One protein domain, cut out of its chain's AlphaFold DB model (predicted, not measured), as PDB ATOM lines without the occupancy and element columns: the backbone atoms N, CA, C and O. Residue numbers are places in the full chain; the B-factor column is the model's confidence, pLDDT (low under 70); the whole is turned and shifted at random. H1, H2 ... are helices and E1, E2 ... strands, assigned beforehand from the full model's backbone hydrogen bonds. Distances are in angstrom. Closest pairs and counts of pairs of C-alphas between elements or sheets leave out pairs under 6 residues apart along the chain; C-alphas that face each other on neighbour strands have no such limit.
ATOM      1  N   TYR A   4      45.560  40.924  44.552       95.81
ATOM      2  CA  TYR A   4      44.686  40.483  43.468       95.81
ATOM      3  C   TYR A   4      43.568  41.494  43.239       95.81
ATOM      4  O   TYR A   4      42.851  41.887  44.156       95.81
ATOM      5  N   MET A   5      43.439  41.929  41.996       96.31
ATOM      6  CA  MET A   5      42.474  42.921  41.551       96.31
ATOM      7  C   MET A   5      41.430  42.233  40.679       96.31
ATOM      8  O   MET A   5      41.656  42.011  39.489       96.31
ATOM      9  N   LEU A   6      40.306  41.870  41.293       96.06
ATOM     10  CA  LEU A   6      39.233  41.133  40.637       96.06
ATOM     11  C   LEU A   6      38.426  42.026  39.687       96.06
ATOM     12  O   LEU A   6      38.011  43.130  40.042       96.06
ATOM     13  N   MET A   7      38.182  41.518  38.485       94.44
ATOM     14  CA  MET A   7      37.330  42.108  37.460       94.44
ATOM     15  C   MET A   7      36.526  40.995  36.786       94.44
ATOM     16  O   MET A   7      37.027  39.889  36.648       94.44
ATOM     17  N   TYR A   8      35.305  41.262  36.315       93.69
ATOM     18  CA  TYR A   8      34.583  40.245  35.538       93.69
ATOM     19  C   TYR A   8      35.310  39.939  34.219       93.69
ATOM     20  O   TYR A   8      35.644  38.794  33.940       93.69
ATOM     21  N   SER A   9      35.621  40.981  33.440       94.62
ATOM     22  CA  SER A   9      36.370  40.864  32.187       94.62
ATOM     23  C   SER A   9      37.182  42.118  31.865       94.62
ATOM     24  O   SER A   9      36.924  43.201  32.402       94.62
ATOM     25  N   ILE A  10      38.137  41.986  30.942       94.31
ATOM     26  CA  ILE A  10      38.861  43.111  30.341       94.31
ATOM     27  C   ILE A  10      38.427  43.228  28.869       94.31
ATOM     28  O   ILE A  10      38.792  42.383  28.052       94.31
ATOM     29  N   PRO A  11      37.638  44.249  28.493       88.88
ATOM     30  CA  PRO A  11      37.245  44.455  27.103       88.88
ATOM     31  C   PRO A  11      38.428  44.943  26.254       88.88
ATOM     32  O   PRO A  11      39.299  45.665  26.742       88.88
ATOM     33  N   GLU A  12      38.425  44.634  24.951       80.62
ATOM     34  CA  GLU A  12      39.469  45.107  24.024       80.62
ATOM     35  C   GLU A  12      39.560  46.637  23.956       80.62
ATOM     36  O   GLU A  12      40.650  47.210  23.834       80.62
ATOM     37  N   LYS A  13      38.400  47.299  24.027       83.38
ATOM     38  CA  LYS A  13      38.273  48.746  24.200       83.38
ATOM     39  C   LYS A  13      38.017  49.021  25.675       83.38
ATOM     40  O   LYS A  13      36.897  48.904  26.161       83.38
ATOM     41  N   ALA A  14      39.082  49.363  26.387       78.56
ATOM     42  CA  ALA A  14      39.012  49.663  27.809       78.56
ATOM     43  C   ALA A  14      38.095  50.869  28.088       78.56
ATOM     44  O   ALA A  14      38.358  51.972  27.607       78.56
ATOM     45  N   GLY A  15      37.067  50.659  28.911       85.94
ATOM     46  CA  GLY A  15      36.279  51.732  29.520       85.94
ATOM     47  C   GLY A  15      36.964  52.327  30.758       85.94
ATOM     48  O   GLY A  15      38.132  52.041  31.043       85.94
ATOM     49  N   GLY A  16      36.228  53.137  31.524       91.19
ATOM     50  CA  GLY A  16      36.755  53.842  32.702       91.19
ATOM     51  C   GLY A  16      37.331  52.908  33.773       91.19
ATOM     52  O   GLY A  16      38.492  53.052  34.150       91.19
ATOM     53  N   ILE A  17      36.563  51.899  34.202       92.62
ATOM     54  CA  ILE A  17      36.985  50.961  35.259       92.62
ATOM     55  C   ILE A  17      38.245  50.197  34.839       92.62
ATOM     56  O   ILE A  17      39.230  50.177  35.570       92.62
ATOM     57  N   THR A  18      38.251  49.625  33.633       94.06
ATOM     58  CA  THR A  18      39.410  48.907  33.085       94.06
ATOM     59  C   THR A  18      40.649  49.785  33.015       94.06
ATOM     60  O   THR A  18      41.730  49.356  33.405       94.06
ATOM     61  N   SER A  19      40.500  51.032  32.570       93.94
ATOM     62  CA  SER A  19      41.622  51.967  32.488       93.94
ATOM     63  C   SER A  19      42.181  52.312  33.870       93.94
ATOM     64  O   SER A  19      43.397  52.317  34.050       93.94
ATOM     65  N   VAL A  20      41.314  52.521  34.866       94.94
ATOM     66  CA  VAL A  20      41.729  52.752  36.258       94.94
ATOM     67  C   VAL A  20      42.453  51.534  36.826       94.94
ATOM     68  O   VAL A  20      43.494  51.695  37.457       94.94
ATOM     69  N   MET A  21      41.948  50.324  36.591       96.00
ATOM     70  CA  MET A  21      42.545  49.092  37.115       96.00
ATOM     71  C   MET A  21      43.910  48.796  36.488       96.00
ATOM     72  O   MET A  21      44.853  48.490  37.213       96.00
ATOM     73  N   LEU A  22      44.047  48.976  35.172       95.44
ATOM     74  CA  LEU A  22      45.336  48.874  34.478       95.44
ATOM     75  C   LEU A  22      46.343  49.913  34.990       95.44
ATOM     76  O   LEU A  22      47.513  49.604  35.193       95.44
ATOM     77  N   ASN A  23      45.894  51.146  35.243       95.62
ATOM     78  CA  ASN A  23      46.780  52.183  35.760       95.62
ATOM     79  C   ASN A  23      47.188  51.927  37.221       95.62
ATOM     80  O   ASN A  23      48.348  52.100  37.586       95.62
ATOM     81  N   ARG A  24      46.251  51.471  38.063       95.94
ATOM     82  CA  ARG A  24      46.531  51.099  39.458       95.94
ATOM     83  C   ARG A  24      47.517  49.944  39.538       95.94
ATOM     84  O   ARG A  24      48.459  50.017  40.321       95.94
ATOM     85  N   SER A  25      47.326  48.905  38.726       96.94
ATOM     86  CA  SER A  25      48.226  47.754  38.708       96.94
ATOM     87  C   SER A  25      49.636  48.150  38.275       96.94
ATOM     88  O   SER A  25      50.609  47.779  38.930       96.94
ATOM     89  N   LYS A  26      49.746  48.991  37.242       95.94
ATOM     90  CA  LYS A  26      51.014  49.576  36.804       95.94
ATOM     91  C   LYS A  26      51.704  50.360  37.923       95.94
ATOM     92  O   LYS A  26      52.851  50.064  38.230       95.94
ATOM     93  N   LEU A  27      50.999  51.287  38.575       96.69
ATOM     94  CA  LEU A  27      51.562  52.105  39.653       96.69
ATOM     95  C   LEU A  27      52.037  51.257  40.842       96.69
ATOM     96  O   LEU A  27      53.063  51.555  41.452       96.69
ATOM     97  N   LEU A  28      51.292  50.206  41.190       96.56
ATOM     98  CA  LEU A  28      51.694  49.269  42.239       96.56
ATOM     99  C   LEU A  28      52.988  48.540  41.863       96.56
ATOM    100  O   LEU A  28      53.910  48.495  42.675       96.56
ATOM    101  N   ALA A  29      53.076  48.035  40.633       96.12
ATOM    102  CA  ALA A  29      54.270  47.348  40.151       96.12
ATOM    103  C   ALA A  29      55.495  48.275  40.081       96.12
ATOM    104  O   ALA A  29      56.580  47.884  40.497       96.12
ATOM    105  N   GLU A  30      55.324  49.523  39.638       95.69
ATOM    106  CA  GLU A  30      56.395  50.535  39.608       95.69
ATOM    107  C   GLU A  30      56.922  50.881  41.009       95.69
ATOM    108  O   GLU A  30      58.094  51.215  41.170       95.69
ATOM    109  N   LYS A  31      56.081  50.749  42.040       96.25
ATOM    110  CA  LYS A  31      56.473  50.902  43.448       96.25
ATOM    111  C   LYS A  31      57.051  49.624  44.071       96.25
ATOM    112  O   LYS A  31      57.304  49.603  45.273       96.25
ATOM    113  N   GLY A  32      57.248  48.568  43.284       95.94
ATOM    114  CA  GLY A  32      57.805  47.292  43.737       95.94
ATOM    115  C   GLY A  32      56.797  46.348  44.400       95.94
ATOM    116  O   GLY A  32      57.201  45.332  44.962       95.94
ATOM    117  N   TYR A  33      55.493  46.640  44.344       96.00
ATOM    118  CA  TYR A  33      54.465  45.733  44.858       96.00
ATOM    119  C   TYR A  33      54.079  44.684  43.813       96.00
ATOM    120  O   TYR A  33      53.838  44.997  42.648       96.00
ATOM    121  N   SER A  34      53.933  43.432  44.248       95.56
ATOM    122  CA  SER A  34      53.401  42.366  43.397       95.56
ATOM    123  C   SER A  34      51.882  42.489  43.270       95.56
ATOM    124  O   SER A  34      51.171  42.544  44.278       95.56
ATOM    125  N   CYS A  35      51.370  42.514  42.040       96.12
ATOM    126  CA  CYS A  35      49.935  42.522  41.795       96.12
ATOM    127  C   CYS A  35      49.538  41.759  40.524       96.12
ATOM    128  O   CYS A  35      50.327  41.592  39.591       96.12
ATOM    129  N   ALA A  36      48.289  41.301  40.505       97.12
ATOM    130  CA  ALA A  36      47.685  40.603  39.379       97.12
ATOM    131  C   ALA A  36      46.241  41.069  39.170       97.12
ATOM    132  O   ALA A  36      45.525  41.368  40.126       97.12
ATOM    133  N   LEU A  37      45.818  41.120  37.911       97.38
ATOM    134  CA  LEU A  37      44.420  41.273  37.524       97.38
ATOM    135  C   LEU A  37      43.810  39.875  37.414       97.38
ATOM    136  O   LEU A  37      44.363  39.038  36.705       97.38
ATOM    137  N   LEU A  38      42.708  39.633  38.119       97.38
ATOM    138  CA  LEU A  38      41.978  38.366  38.081       97.38
ATOM    139  C   LEU A  38      40.686  38.556  37.284       97.38
ATOM    140  O   LEU A  38      39.940  39.491  37.574       97.38
ATOM    141  N   THR A  39      40.433  37.698  36.296       96.88
ATOM    142  CA  THR A  39      39.238  37.743  35.436       96.88
ATOM    143  C   THR A  39      38.432  36.453  35.500       96.88
ATOM    144  O   THR A  39      38.988  35.399  35.808       96.88
ATOM    145  N   LEU A  40      37.126  36.537  35.232       95.44
ATOM    146  CA  LEU A  40      36.168  35.442  35.449       95.44
ATOM    147  C   LEU A  40      35.408  35.009  34.184       95.44
ATOM    148  O   LEU A  40      34.575  34.114  34.260       95.44
ATOM    149  N   ASP A  41      35.650  35.654  33.044       93.31
ATOM    150  CA  ASP A  41      35.027  35.308  31.767       93.31
ATOM    151  C   ASP A  41      35.785  34.200  31.020       93.31
ATOM    152  O   ASP A  41      36.906  33.846  31.370       93.31
ATOM    153  N   ASP A  42      35.180  33.675  29.961       90.94
ATOM    154  CA  ASP A  42      35.644  32.535  29.158       90.94
ATOM    155  C   ASP A  42      36.482  32.932  27.923       90.94
ATOM    156  O   ASP A  42      36.735  32.121  27.030       90.94
ATOM    157  N   LYS A  43      36.913  34.195  27.841       89.69
ATOM    158  CA  LYS A  43      37.668  34.713  26.691       89.69
ATOM    159  C   LYS A  43      39.103  34.186  26.666       89.69
ATOM    160  O   LYS A  43      39.704  33.965  27.707       89.69
ATOM    161  N   ASN A  44      39.683  34.120  25.465       89.31
ATOM    162  CA  ASN A  44      41.125  33.944  25.285       89.31
ATOM    163  C   ASN A  44      41.860  35.273  25.537       89.31
ATOM    164  O   ASN A  44      41.695  36.243  24.787       89.31
ATOM    165  N   TYR A  45      42.685  35.313  26.579       94.12
ATOM    166  CA  TYR A  45      43.429  36.495  26.999       94.12
ATOM    167  C   TYR A  45      44.805  36.632  26.346       94.12
ATOM    168  O   TYR A  45      45.392  37.707  26.461       94.12
ATOM    169  N   ASP A  46      45.327  35.636  25.628       93.00
ATOM    170  CA  ASP A  46      46.675  35.707  25.044       93.00
ATOM    171  C   ASP A  46      46.865  36.884  24.074       93.00
ATOM    172  O   ASP A  46      47.809  37.668  24.265       93.00
ATOM    173  N   PRO A  47      45.956  37.128  23.104       94.81
ATOM    174  CA  PRO A  47      46.069  38.292  22.227       94.81
ATOM    175  C   PRO A  47      46.003  39.606  23.014       94.81
ATOM    176  O   PRO A  47      46.712  40.572  22.712       94.81
ATOM    177  N   LEU A  48      45.168  39.648  24.056       93.56
ATOM    178  CA  LEU A  48      44.967  40.835  24.878       93.56
ATOM    179  C   LEU A  48      46.189  41.131  25.759       93.56
ATOM    180  O   LEU A  48      46.618  42.284  25.825       93.56
ATOM    181  N   ARG A  49      46.788  40.112  26.389       95.19
ATOM    182  CA  ARG A  49      48.032  40.216  27.171       95.19
ATOM    183  C   ARG A  49      49.157  40.784  26.318       95.19
ATOM    184  O   ARG A  49      49.803  41.749  26.734       95.19
ATOM    185  N   ALA A  50      49.348  40.234  25.118       94.62
ATOM    186  CA  ALA A  50      50.353  40.708  24.173       94.62
ATOM    187  C   ALA A  50      50.097  42.173  23.788       94.62
ATOM    188  O   ALA A  50      50.980  43.020  23.926       94.62
ATOM    189  N   LYS A  51      48.864  42.509  23.394       94.31
ATOM    190  CA  LYS A  51      48.473  43.876  23.015       94.31
ATOM    191  C   LYS A  51      48.696  44.886  24.142       94.31
ATOM    192  O   LYS A  51      49.259  45.959  23.910       94.31
ATOM    193  N   LEU A  52      48.258  44.579  25.363       94.25
ATOM    194  CA  LEU A  52      48.374  45.490  26.505       94.25
ATOM    195  C   LEU A  52      49.825  45.655  26.971       94.25
ATOM    196  O   LEU A  52      50.221  46.767  27.317       94.25
ATOM    197  N   THR A  53      50.621  44.586  26.929       94.50
ATOM    198  CA  THR A  53      52.046  44.636  27.287       94.50
ATOM    199  C   THR A  53      52.847  45.419  26.248       94.50
ATOM    200  O   THR A  53      53.584  46.336  26.606       94.50
ATOM    201  N   ASN A  54      52.646  45.136  24.956       95.19
ATOM    202  CA  ASN A  54      53.362  45.800  23.860       95.19
ATOM    203  C   ASN A  54      53.018  47.291  23.751       95.19
ATOM    204  O   ASN A  54      53.870  48.097  23.393       95.19
ATOM    205  N   SER A  55      51.788  47.674  24.104       93.31
ATOM    206  CA  SER A  55      51.374  49.084  24.170       93.31
ATOM    207  C   SER A  55      51.766  49.794  25.473       93.31
ATOM    208  O   SER A  55      51.476  50.978  25.627       93.31
ATOM    209  N   GLY A  56      52.378  49.098  26.439       92.19
ATOM    210  CA  GLY A  56      52.754  49.662  27.742       92.19
ATOM    211  C   GLY A  56      51.573  49.985  28.669       92.19
ATOM    212  O   GLY A  56      51.758  50.630  29.708       92.19
ATOM    213  N   ARG A  57      50.360  49.542  28.309       92.19
ATOM    214  CA  ARG A  57      49.143  49.677  29.124       92.19
ATOM    215  C   ARG A  57      49.098  48.679  30.277       92.19
ATOM    216  O   ARG A  57      48.459  48.963  31.284       92.19
ATOM    217  N   LEU A  58      49.765  47.537  30.130       94.75
ATOM    218  CA  LEU A  58      50.031  46.582  31.198       94.75
ATOM    219  C   LEU A  58      51.533  46.586  31.488       94.75
ATOM    220  O   LEU A  58      52.353  46.436  30.583       94.75
ATOM    221  N   HIS A  59      51.898  46.783  32.752       96.19
ATOM    222  CA  HIS A  59      53.295  46.727  33.166       96.19
ATOM    223  C   HIS A  59      53.815  45.283  33.091       96.19
ATOM    224  O   HIS A  59      53.103  44.360  33.472       96.19
ATOM    225  N   LYS A  60      55.067  45.077  32.660       94.50
ATOM    226  CA  LYS A  60      55.645  43.741  32.379       94.50
ATOM    227  C   LYS A  60      55.621  42.768  33.566       94.50
ATOM    228  O   LYS A  60      55.685  41.561  33.372       94.50
ATOM    229  N   GLN A  61      55.575  43.293  34.788       94.69
ATOM    230  CA  GLN A  61      55.517  42.492  36.018       94.69
ATOM    231  C   GLN A  61      54.082  42.162  36.465       94.69
ATOM    232  O   GLN A  61      53.898  41.326  37.345       94.69
ATOM    233  N   VAL A  62      53.068  42.815  35.888       96.75
ATOM    234  CA  VAL A  62      51.658  42.591  36.223       96.75
ATOM    235  C   VAL A  62      51.117  41.468  35.355       96.75
ATOM    236  O   VAL A  62      51.204  41.519  34.130       96.75
ATOM    237  N   LYS A  63      50.507  40.469  35.993       95.25
ATOM    238  CA  LYS A  63      49.864  39.346  35.302       95.25
ATOM    239  C   LYS A  63      48.364  39.577  35.155       95.25
ATOM    240  O   LYS A  63      47.739  40.157  36.042       95.25
ATOM    241  N   ILE A  64      47.795  39.076  34.060       96.31
ATOM    242  CA  ILE A  64      46.354  38.838  33.941       96.31
ATOM    243  C   ILE A  64      46.140  37.336  34.098       96.31
ATOM    244  O   ILE A  64      46.579  36.566  33.242       96.31
ATOM    245  N   VAL A  65      45.507  36.947  35.199       95.75
ATOM    246  CA  VAL A  65      45.128  35.570  35.521       95.75
ATOM    247  C   VAL A  65      43.645  35.435  35.209       95.75
ATOM    248  O   VAL A  65      42.835  36.162  35.781       95.75
ATOM    249  N   ASN A  66      43.288  34.545  34.292       95.62
ATOM    250  CA  ASN A  66      41.894  34.270  33.977       95.62
ATOM    251  C   ASN A  66      41.499  32.937  34.614       95.62
ATOM    252  O   ASN A  66      42.134  31.923  34.353       95.62
ATOM    253  N   LEU A  67      40.460  32.944  35.449       91.81
ATOM    254  CA  LEU A  67      40.031  31.748  36.166       91.81
ATOM    255  C   LEU A  67      39.609  30.623  35.213       91.81
ATOM    256  O   LEU A  67      39.928  29.470  35.468       91.81
ATOM    257  N   TYR A  68      38.905  30.945  34.129       86.25
ATOM    258  CA  TYR A  68      38.431  29.943  33.180       86.25
ATOM    259  C   TYR A  68      39.585  29.302  32.403       86.25
ATOM    260  O   TYR A  68      39.579  28.092  32.210       86.25
ATOM    261  N   GLU A  69      40.600  30.075  32.008       87.75
ATOM    262  CA  GLU A  69      41.824  29.542  31.397       87.75
ATOM    263  C   GLU A  69      42.569  28.615  32.364       87.75
ATOM    264  O   GLU A  69      42.917  27.503  31.978       87.75
ATOM    265  N   GLU A  70      42.740  29.021  33.626       86.31
ATOM    266  CA  GLU A  70      43.378  28.182  34.652       86.31
ATOM    267  C   GLU A  70      42.585  26.888  34.875       86.31
ATOM    268  O   GLU A  70      43.158  25.806  34.840       86.31
ATOM    269  N   LEU A  71      41.258  26.968  35.033       78.06
ATOM    270  CA  LEU A  71      40.407  25.788  35.196       78.06
ATOM    271  C   LEU A  71      40.421  24.899  33.951       78.06
ATOM    272  O   LEU A  71      40.496  23.685  34.083       78.06
ATOM    273  N   LYS A  72      40.389  25.468  32.742       75.00
ATOM    274  CA  LYS A  72      40.470  24.691  31.502       75.00
ATOM    275  C   LYS A  72      41.791  23.932  31.417       75.00
ATOM    276  O   LYS A  72      41.774  22.769  31.041       75.00
ATOM    277  N   MET A  73      42.902  24.543  31.829       67.62
ATOM    278  CA  MET A  73      44.176  23.831  31.955       67.62
ATOM    279  C   MET A  73      44.101  22.687  32.973       67.62
ATOM    280  O   MET A  73      44.812  21.705  32.811       67.62
ATOM    281  N   LEU A  74      43.233  22.765  33.988       63.72
ATOM    282  CA  LEU A  74      42.999  21.658  34.923       63.72
ATOM    283  C   LEU A  74      42.073  20.552  34.363       63.72
ATOM    284  O   LEU A  74      41.995  19.461  34.925       63.72
ATOM    285  N   TYR A  75      41.358  20.803  33.272       59.03
ATOM    286  CA  TYR A  75      40.440  19.834  32.662       59.03
ATOM    287  C   TYR A  75      40.863  19.432  31.247       59.03
ATOM    288  O   TYR A  75      40.086  18.803  30.531       59.03
ATOM    289  N   ASP A  76      42.084  19.774  30.834       62.88
ATOM    290  CA  ASP A  76      42.653  19.331  29.564       62.88
ATOM    291  C   ASP A  76      43.129  17.872  29.692       62.88
ATOM    292  O   ASP A  76      44.278  17.579  30.029       62.88
ATOM    293  N   VAL A  77      42.177  16.952  29.510       56.28
ATOM    294  CA  VAL A  77      42.303  15.500  29.746       56.28
ATOM    295  C   VAL A  77      43.200  14.781  28.732       56.28
ATOM    296  O   VAL A  77      43.481  13.597  28.887       56.28
ATOM    297  N   GLU A  78      43.679  15.472  27.694       58.09
ATOM    298  CA  GLU A  78      44.624  14.896  26.726       58.09
ATOM    299  C   GLU A  78      46.063  14.829  27.273       58.09
ATOM    300  O   GLU A  78      46.936  14.210  26.662       58.09
ATOM    301  N   ASN A  79      46.321  15.420  28.447       63.94
ATOM    302  CA  ASN A  79      47.624  15.411  29.103       63.94
ATOM    303  C   ASN A  79      47.577  14.691  30.467       63.94
ATOM    304  O   ASN A  79      47.204  15.261  31.493       63.94
ATOM    305  N   THR A  80      48.022  13.432  30.485       59.75
ATOM    306  CA  THR A  80      47.979  12.525  31.650       59.75
ATOM    307  C   THR A  80      48.746  13.043  32.878       59.75
ATOM    308  O   THR A  80      48.440  12.682  34.014       59.75
ATOM    309  N   GLU A  81      49.756  13.896  32.698       62.88
ATOM    310  CA  GLU A  81      50.510  14.479  33.820       62.88
ATOM    311  C   GLU A  81      49.712  15.591  34.518       62.88
ATOM    312  O   GLU A  81      49.725  15.715  35.748       62.88
ATOM    313  N   ILE A  82      48.968  16.365  33.728       62.19
ATOM    314  CA  ILE A  82      48.078  17.423  34.198       62.19
ATOM    315  C   ILE A  82      46.916  16.800  34.982       62.19
ATOM    316  O   ILE A  82      46.703  17.180  36.130       62.19
ATOM    317  N   GLU A  83      46.264  15.768  34.441       58.62
ATOM    318  CA  GLU A  83      45.183  15.027  35.110       58.62
ATOM    319  C   GLU A  83      45.567  14.563  36.530       58.62
ATOM    320  O   GLU A  83      44.863  14.852  37.502       58.62
ATOM    321  N   ASN A  84      46.733  13.924  36.677       62.25
ATOM    322  CA  ASN A  84      47.215  13.427  37.969       62.25
ATOM    323  C   ASN A  84      47.457  14.554  38.988       62.25
ATOM    324  O   ASN A  84      47.121  14.426  40.169       62.25
ATOM    325  N   LYS A  85      48.015  15.685  38.544       65.19
ATOM    326  CA  LYS A  85      48.248  16.858  39.399       65.19
ATOM    327  C   LYS A  85      46.938  17.521  39.832       65.19
ATOM    328  O   LYS A  85      46.835  18.036  40.951       65.19
ATOM    329  N   ASN A  86      45.932  17.499  38.964       63.56
ATOM    330  CA  ASN A  86      44.625  18.090  39.236       63.56
ATOM    331  C   ASN A  86      43.845  17.242  40.232       63.56
ATOM    332  O   ASN A  86      43.276  17.802  41.165       63.56
ATOM    333  N   MET A  87      43.924  15.912  40.113       61.25
ATOM    334  CA  MET A  87      43.360  14.976  41.089       61.25
ATOM    335  C   MET A  87      43.924  15.231  42.494       61.25
ATOM    336  O   MET A  87      43.170  15.465  43.435       61.25
ATOM    337  N   GLN A  88      45.252  15.328  42.623       68.31
ATOM    338  CA  GLN A  88      45.911  15.637  43.901       68.31
ATOM    339  C   GLN A  88      45.506  17.011  44.461       68.31
ATOM    340  O   GLN A  88      45.378  17.200  45.673       68.31
ATOM    341  N   THR A  89      45.308  17.997  43.583       65.75
ATOM    342  CA  THR A  89      44.875  19.343  43.978       65.75
ATOM    343  C   THR A  89      43.425  19.337  44.461       65.75
ATOM    344  O   THR A  89      43.128  19.949  45.485       65.75
ATOM    345  N   PHE A  90      42.536  18.621  43.772       64.56
ATOM    346  CA  PHE A  90      41.134  18.459  44.153       64.56
ATOM    347  C   PHE A  90      40.988  17.720  45.487       64.56
ATOM    348  O   PHE A  90      40.291  18.201  46.377       64.56
ATOM    349  N   GLU A  91      41.717  16.617  45.682       64.81
ATOM    350  CA  GLU A  91      41.777  15.907  46.965       64.81
ATOM    351  C   GLU A  91      42.222  16.838  48.097       64.81
ATOM    352  O   GLU A  91      41.587  16.901  49.149       64.81
ATOM    353  N   LYS A  92      43.258  17.651  47.863       66.38
ATOM    354  CA  LYS A  92      43.729  18.636  48.841       66.38
ATOM    355  C   LYS A  92      42.702  19.735  49.130       66.38
ATOM    356  O   LYS A  92      42.590  20.160  50.276       66.38
ATOM    357  N   LEU A  93      41.965  20.205  48.125       64.62
ATOM    358  CA  LEU A  93      40.900  21.200  48.300       64.62
ATOM    359  C   LEU A  93      39.699  20.624  49.059       64.62
ATOM    360  O   LEU A  93      39.149  21.311  49.914       64.62
ATOM    361  N   ASN A  94      39.355  19.356  48.839       60.91
ATOM    362  CA  ASN A  94      38.323  18.661  49.615       60.91
ATOM    363  C   ASN A  94      38.710  18.493  51.090       60.91
ATOM    364  O   ASN A  94      37.850  18.537  51.969       60.91
ATOM    365  N   LEU A  95      40.004  18.346  51.382       63.66
ATOM    366  CA  LEU A  95      40.524  18.355  52.754       63.66
ATOM    367  C   LEU A  95      40.519  19.760  53.383       63.66
ATOM    368  O   LEU A  95      40.578  19.883  54.602       63.66
ATOM    369  N   LEU A  96      40.430  20.818  52.567       56.28
ATOM    370  CA  LEU A  96      40.307  22.216  52.995       56.28
ATOM    371  C   LEU A  96      38.847  22.646  53.206       56.28
ATOM    372  O   LEU A  96      38.569  23.844  53.226       56.28
ATOM    373  N   ASN A  97      37.925  21.703  53.418       56.16
ATOM    374  CA  ASN A  97      36.611  21.994  53.989       56.16
ATOM    375  C   ASN A  97      36.785  22.571  55.401       56.16
ATOM    376  O   ASN A  97      36.862  21.856  56.395       56.16
ATOM    377  N   GLN A  98      36.936  23.891  55.450       51.22
ATOM    378  CA  GLN A  98      37.126  24.683  56.656       51.22
ATOM    379  C   GLN A  98      35.841  24.667  57.496       51.22
ATOM    380  O   GLN A  98      34.740  24.799  56.955       51.22
ATOM    381  N   GLU A  99      35.976  24.558  58.823       46.12
ATOM    382  CA  GLU A  99      34.868  24.806  59.754       46.12
ATOM    383  C   GLU A  99      34.201  26.154  59.423       46.12
ATOM    384  O   GLU A  99      34.852  27.198  59.416       46.12
ATOM    385  N   GLY A 100      32.897  26.126  59.127       50.91
ATOM    386  CA  GLY A 100      32.088  27.320  58.856       50.91
ATOM    387  C   GLY A 100      31.727  27.579  57.388       50.91
ATOM    388  O   GLY A 100      30.901  28.455  57.137       50.91
ATOM    389  N   PHE A 101      32.260  26.818  56.427       47.59
ATOM    390  CA  PHE A 101      31.844  26.901  55.022       47.59
ATOM    391  C   PHE A 101      30.912  25.737  54.662       47.59
ATOM    392  O   PHE A 101      31.266  24.570  54.810       47.59
ATOM    393  N   TYR A 102      29.711  26.053  54.176       52.81
ATOM    394  CA  TYR A 102      28.778  25.062  53.643       52.81
ATOM    395  C   TYR A 102      29.075  24.827  52.161       52.81
ATOM    396  O   TYR A 102      28.929  25.738  51.348       52.81
ATOM    397  N   ILE A 103      29.445  23.596  51.796       54.62
ATOM    398  CA  ILE A 103      29.275  23.140  50.414       54.62
ATOM    399  C   ILE A 103      27.770  22.978  50.197       54.62
ATOM    400  O   ILE A 103      27.120  22.221  50.920       54.62
ATOM    401  N   GLN A 104      27.216  23.678  49.210       48.53
ATOM    402  CA  GLN A 104      25.849  23.450  48.753       48.53
ATOM    403  C   GLN A 104      25.810  22.079  48.055       48.53
ATOM    404  O   GLN A 104      26.228  21.943  46.910       48.53
ATOM    405  N   LYS A 105      25.407  21.040  48.796       50.81
ATOM    406  CA  LYS A 105      25.400  19.641  48.330       50.81
ATOM    407  C   LYS A 105      24.306  19.346  47.301       50.81
ATOM    408  O   LYS A 105      24.438  18.393  46.538       50.81
ATOM    409  N   ASP A 106      23.270  20.178  47.267       52.03
ATOM    410  CA  ASP A 106      21.996  19.820  46.641       52.03
ATOM    411  C   ASP A 106      22.070  19.682  45.109       52.03
ATOM    412  O   ASP A 106      21.350  18.870  44.544       52.03
ATOM    413  N   GLU A 107      22.990  20.367  44.415       46.84
ATOM    414  CA  GLU A 107      23.087  20.259  42.946       46.84
ATOM    415  C   GLU A 107      24.067  19.182  42.446       46.84
ATOM    416  O   GLU A 107      23.937  18.703  41.316       46.84
ATOM    417  N   TYR A 108      25.062  18.784  43.251       50.09
ATOM    418  CA  TYR A 108      26.110  17.858  42.793       50.09
ATOM    419  C   TYR A 108      25.678  16.386  42.896       50.09
ATOM    420  O   TYR A 108      26.078  15.561  42.071       50.09
ATOM    421  N   GLU A 109      24.837  16.043  43.876       49.81
ATOM    422  CA  GLU A 109      24.317  14.678  44.028       49.81
ATOM    423  C   GLU A 109      23.147  14.386  43.076       49.81
ATOM    424  O   GLU A 109      23.108  13.308  42.477       49.81
ATOM    425  N   GLU A 110      22.252  15.354  42.834       48.28
ATOM    426  CA  GLU A 110      21.118  15.164  41.915       48.28
ATOM    427  C   GLU A 110      21.574  14.873  40.481       48.28
ATOM    428  O   GLU A 110      21.024  13.993  39.812       48.28
ATOM    429  N   LYS A 111      22.626  15.555  40.011       50.56
ATOM    430  CA  LYS A 111      23.134  15.381  38.644       50.56
ATOM    431  C   LYS A 111      23.776  14.007  38.426       50.56
ATOM    432  O   LYS A 111      23.531  13.375  37.401       50.56
ATOM    433  N   ASN A 112      24.514  13.502  39.418       51.22
ATOM    434  CA  ASN A 112      25.133  12.175  39.357       51.22
ATOM    435  C   ASN A 112      24.105  11.036  39.485       51.22
ATOM    436  O   ASN A 112      24.246  10.008  38.816       51.22
ATOM    437  N   MET A 113      23.032  11.208  40.269       47.06
ATOM    438  CA  MET A 113      21.930  10.233  40.279       47.06
ATOM    439  C   MET A 113      21.181  10.198  38.941       47.06
ATOM    440  O   MET A 113      20.853   9.113  38.461       47.06
ATOM    441  N   LEU A 114      20.940  11.355  38.316       46.31
ATOM    442  CA  LEU A 114      20.240  11.450  37.029       46.31
ATOM    443  C   LEU A 114      21.012  10.794  35.876       46.31
ATOM    444  O   LEU A 114      20.397  10.134  35.035       46.31
ATOM    445  N   ASP A 115      22.338  10.927  35.844       45.81
ATOM    446  CA  ASP A 115      23.163  10.306  34.801       45.81
ATOM    447  C   ASP A 115      23.329   8.790  35.013       45.81
ATOM    448  O   ASP A 115      23.304   8.025  34.047       45.81
ATOM    449  N   THR A 116      23.361   8.322  36.266       43.94
ATOM    450  CA  THR A 116      23.379   6.880  36.582       43.94
ATOM    451  C   THR A 116      22.031   6.205  36.273       43.94
ATOM    452  O   THR A 116      21.989   5.064  35.803       43.94
ATOM    453  N   LEU A 117      20.909   6.915  36.460       38.88
ATOM    454  CA  LEU A 117      19.578   6.399  36.118       38.88
ATOM    455  C   LEU A 117      19.382   6.241  34.603       38.88
ATOM    456  O   LEU A 117      18.764   5.272  34.171       38.88
ATOM    457  N   LYS A 118      19.926   7.153  33.783       37.88
ATOM    458  CA  LYS A 118      19.793   7.087  32.315       37.88
ATOM    459  C   LYS A 118      20.508   5.890  31.691       37.88
ATOM    460  O   LYS A 118      20.043   5.387  30.680       37.88
ATOM    461  N   ILE A 119      21.599   5.423  32.298       44.19
ATOM    462  CA  ILE A 119      22.371   4.267  31.808       44.19
ATOM    463  C   ILE A 119      21.704   2.937  32.204       44.19
ATOM    464  O   ILE A 119      21.899   1.926  31.539       44.19
ATOM    465  N   THR A 120      20.881   2.932  33.257       41.00
ATOM    466  CA  THR A 120      20.217   1.710  33.755       41.00
ATOM    467  C   THR A 120      18.847   1.465  33.105       41.00
ATOM    468  O   THR A 120      18.315   0.362  33.181       41.00
ATOM    469  N   ILE A 121      18.268   2.477  32.448       45.50
ATOM    470  CA  ILE A 121      16.996   2.377  31.720       45.50
ATOM    471  C   ILE A 121      17.292   2.482  30.216       45.50
ATOM    472  O   ILE A 121      16.983   3.482  29.570       45.50
TER     473      ILE A 121
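What this domain is: This is residues 4 to 121 of the 122 residues of an uncharacterized protein of Staphylococcus aureus (UniProt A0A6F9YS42). A small head at one end, a sheet of three short parallel strands with H1 over one face and H2 grazing it near E3, leads into a helical tail. H3 runs on from E3, H4 turns off steeply from H3, and residues 91 to 121, with H5, stick out. The 118 printed residues include five named helices and three strands, E1 H1 E2 H2 E3 H3 H4 H5, with sheet order E1 E2 E3; the class is mostly helix. The whole is loose, radius of gyration of the C-alphas 19.3 A, and spans 58 by 34 by 31 A.

How they stand to each other: Start at edge strand E1, residues 4 to 7, parallel to E2, residues 34 to 39; N 5 and O 36 are 2.9 A apart, within hydrogen-bond range. E2 is parallel to E3, residues 63 to 66; find N 37 and O 63 at 2.8 A. H1, residues 16 to 30, is on the sheet at a height of 9.5 A, making two layers, helix and sheet; its closest C-alphas to E2 are Ser 25 and Cys 35, 6.3 A. H2, residues 46 to 54, only grazes the sheet. E1, H1, E2 and E2, H2, E3 are strand-helix-strand units, parallel neighbours with a helix between, their crossovers right-handed. H3, residues 67 to 74, touches residues 82 to 86 alone of H4, residues 80 to 95, at a steep tilt of 62 degrees; the closest C-alphas, Leu 74 and Asn 86, are 5.8 A apart. H5, residues 106 to 120, is apart from H4. Every O i to N i+4 pair is within hydrogen-bond range in H1 to H4, 6 of 11 in H5.

Where its parts are: Find C-alpha 4 at (44.686, 40.483, 43.468), where E1 begins. H1 measures 21.1 A, H4 23.1 A. H5 runs 22.3 A to C-alpha 120 at (20.217, 1.710, 33.755).

The domain as a whole: The C-alphas farthest apart, Lys 31 and Ile 121, are 63.6 A apart. The printed part has no cut and no long link. Residues 73 to 121 have pLDDT under 70.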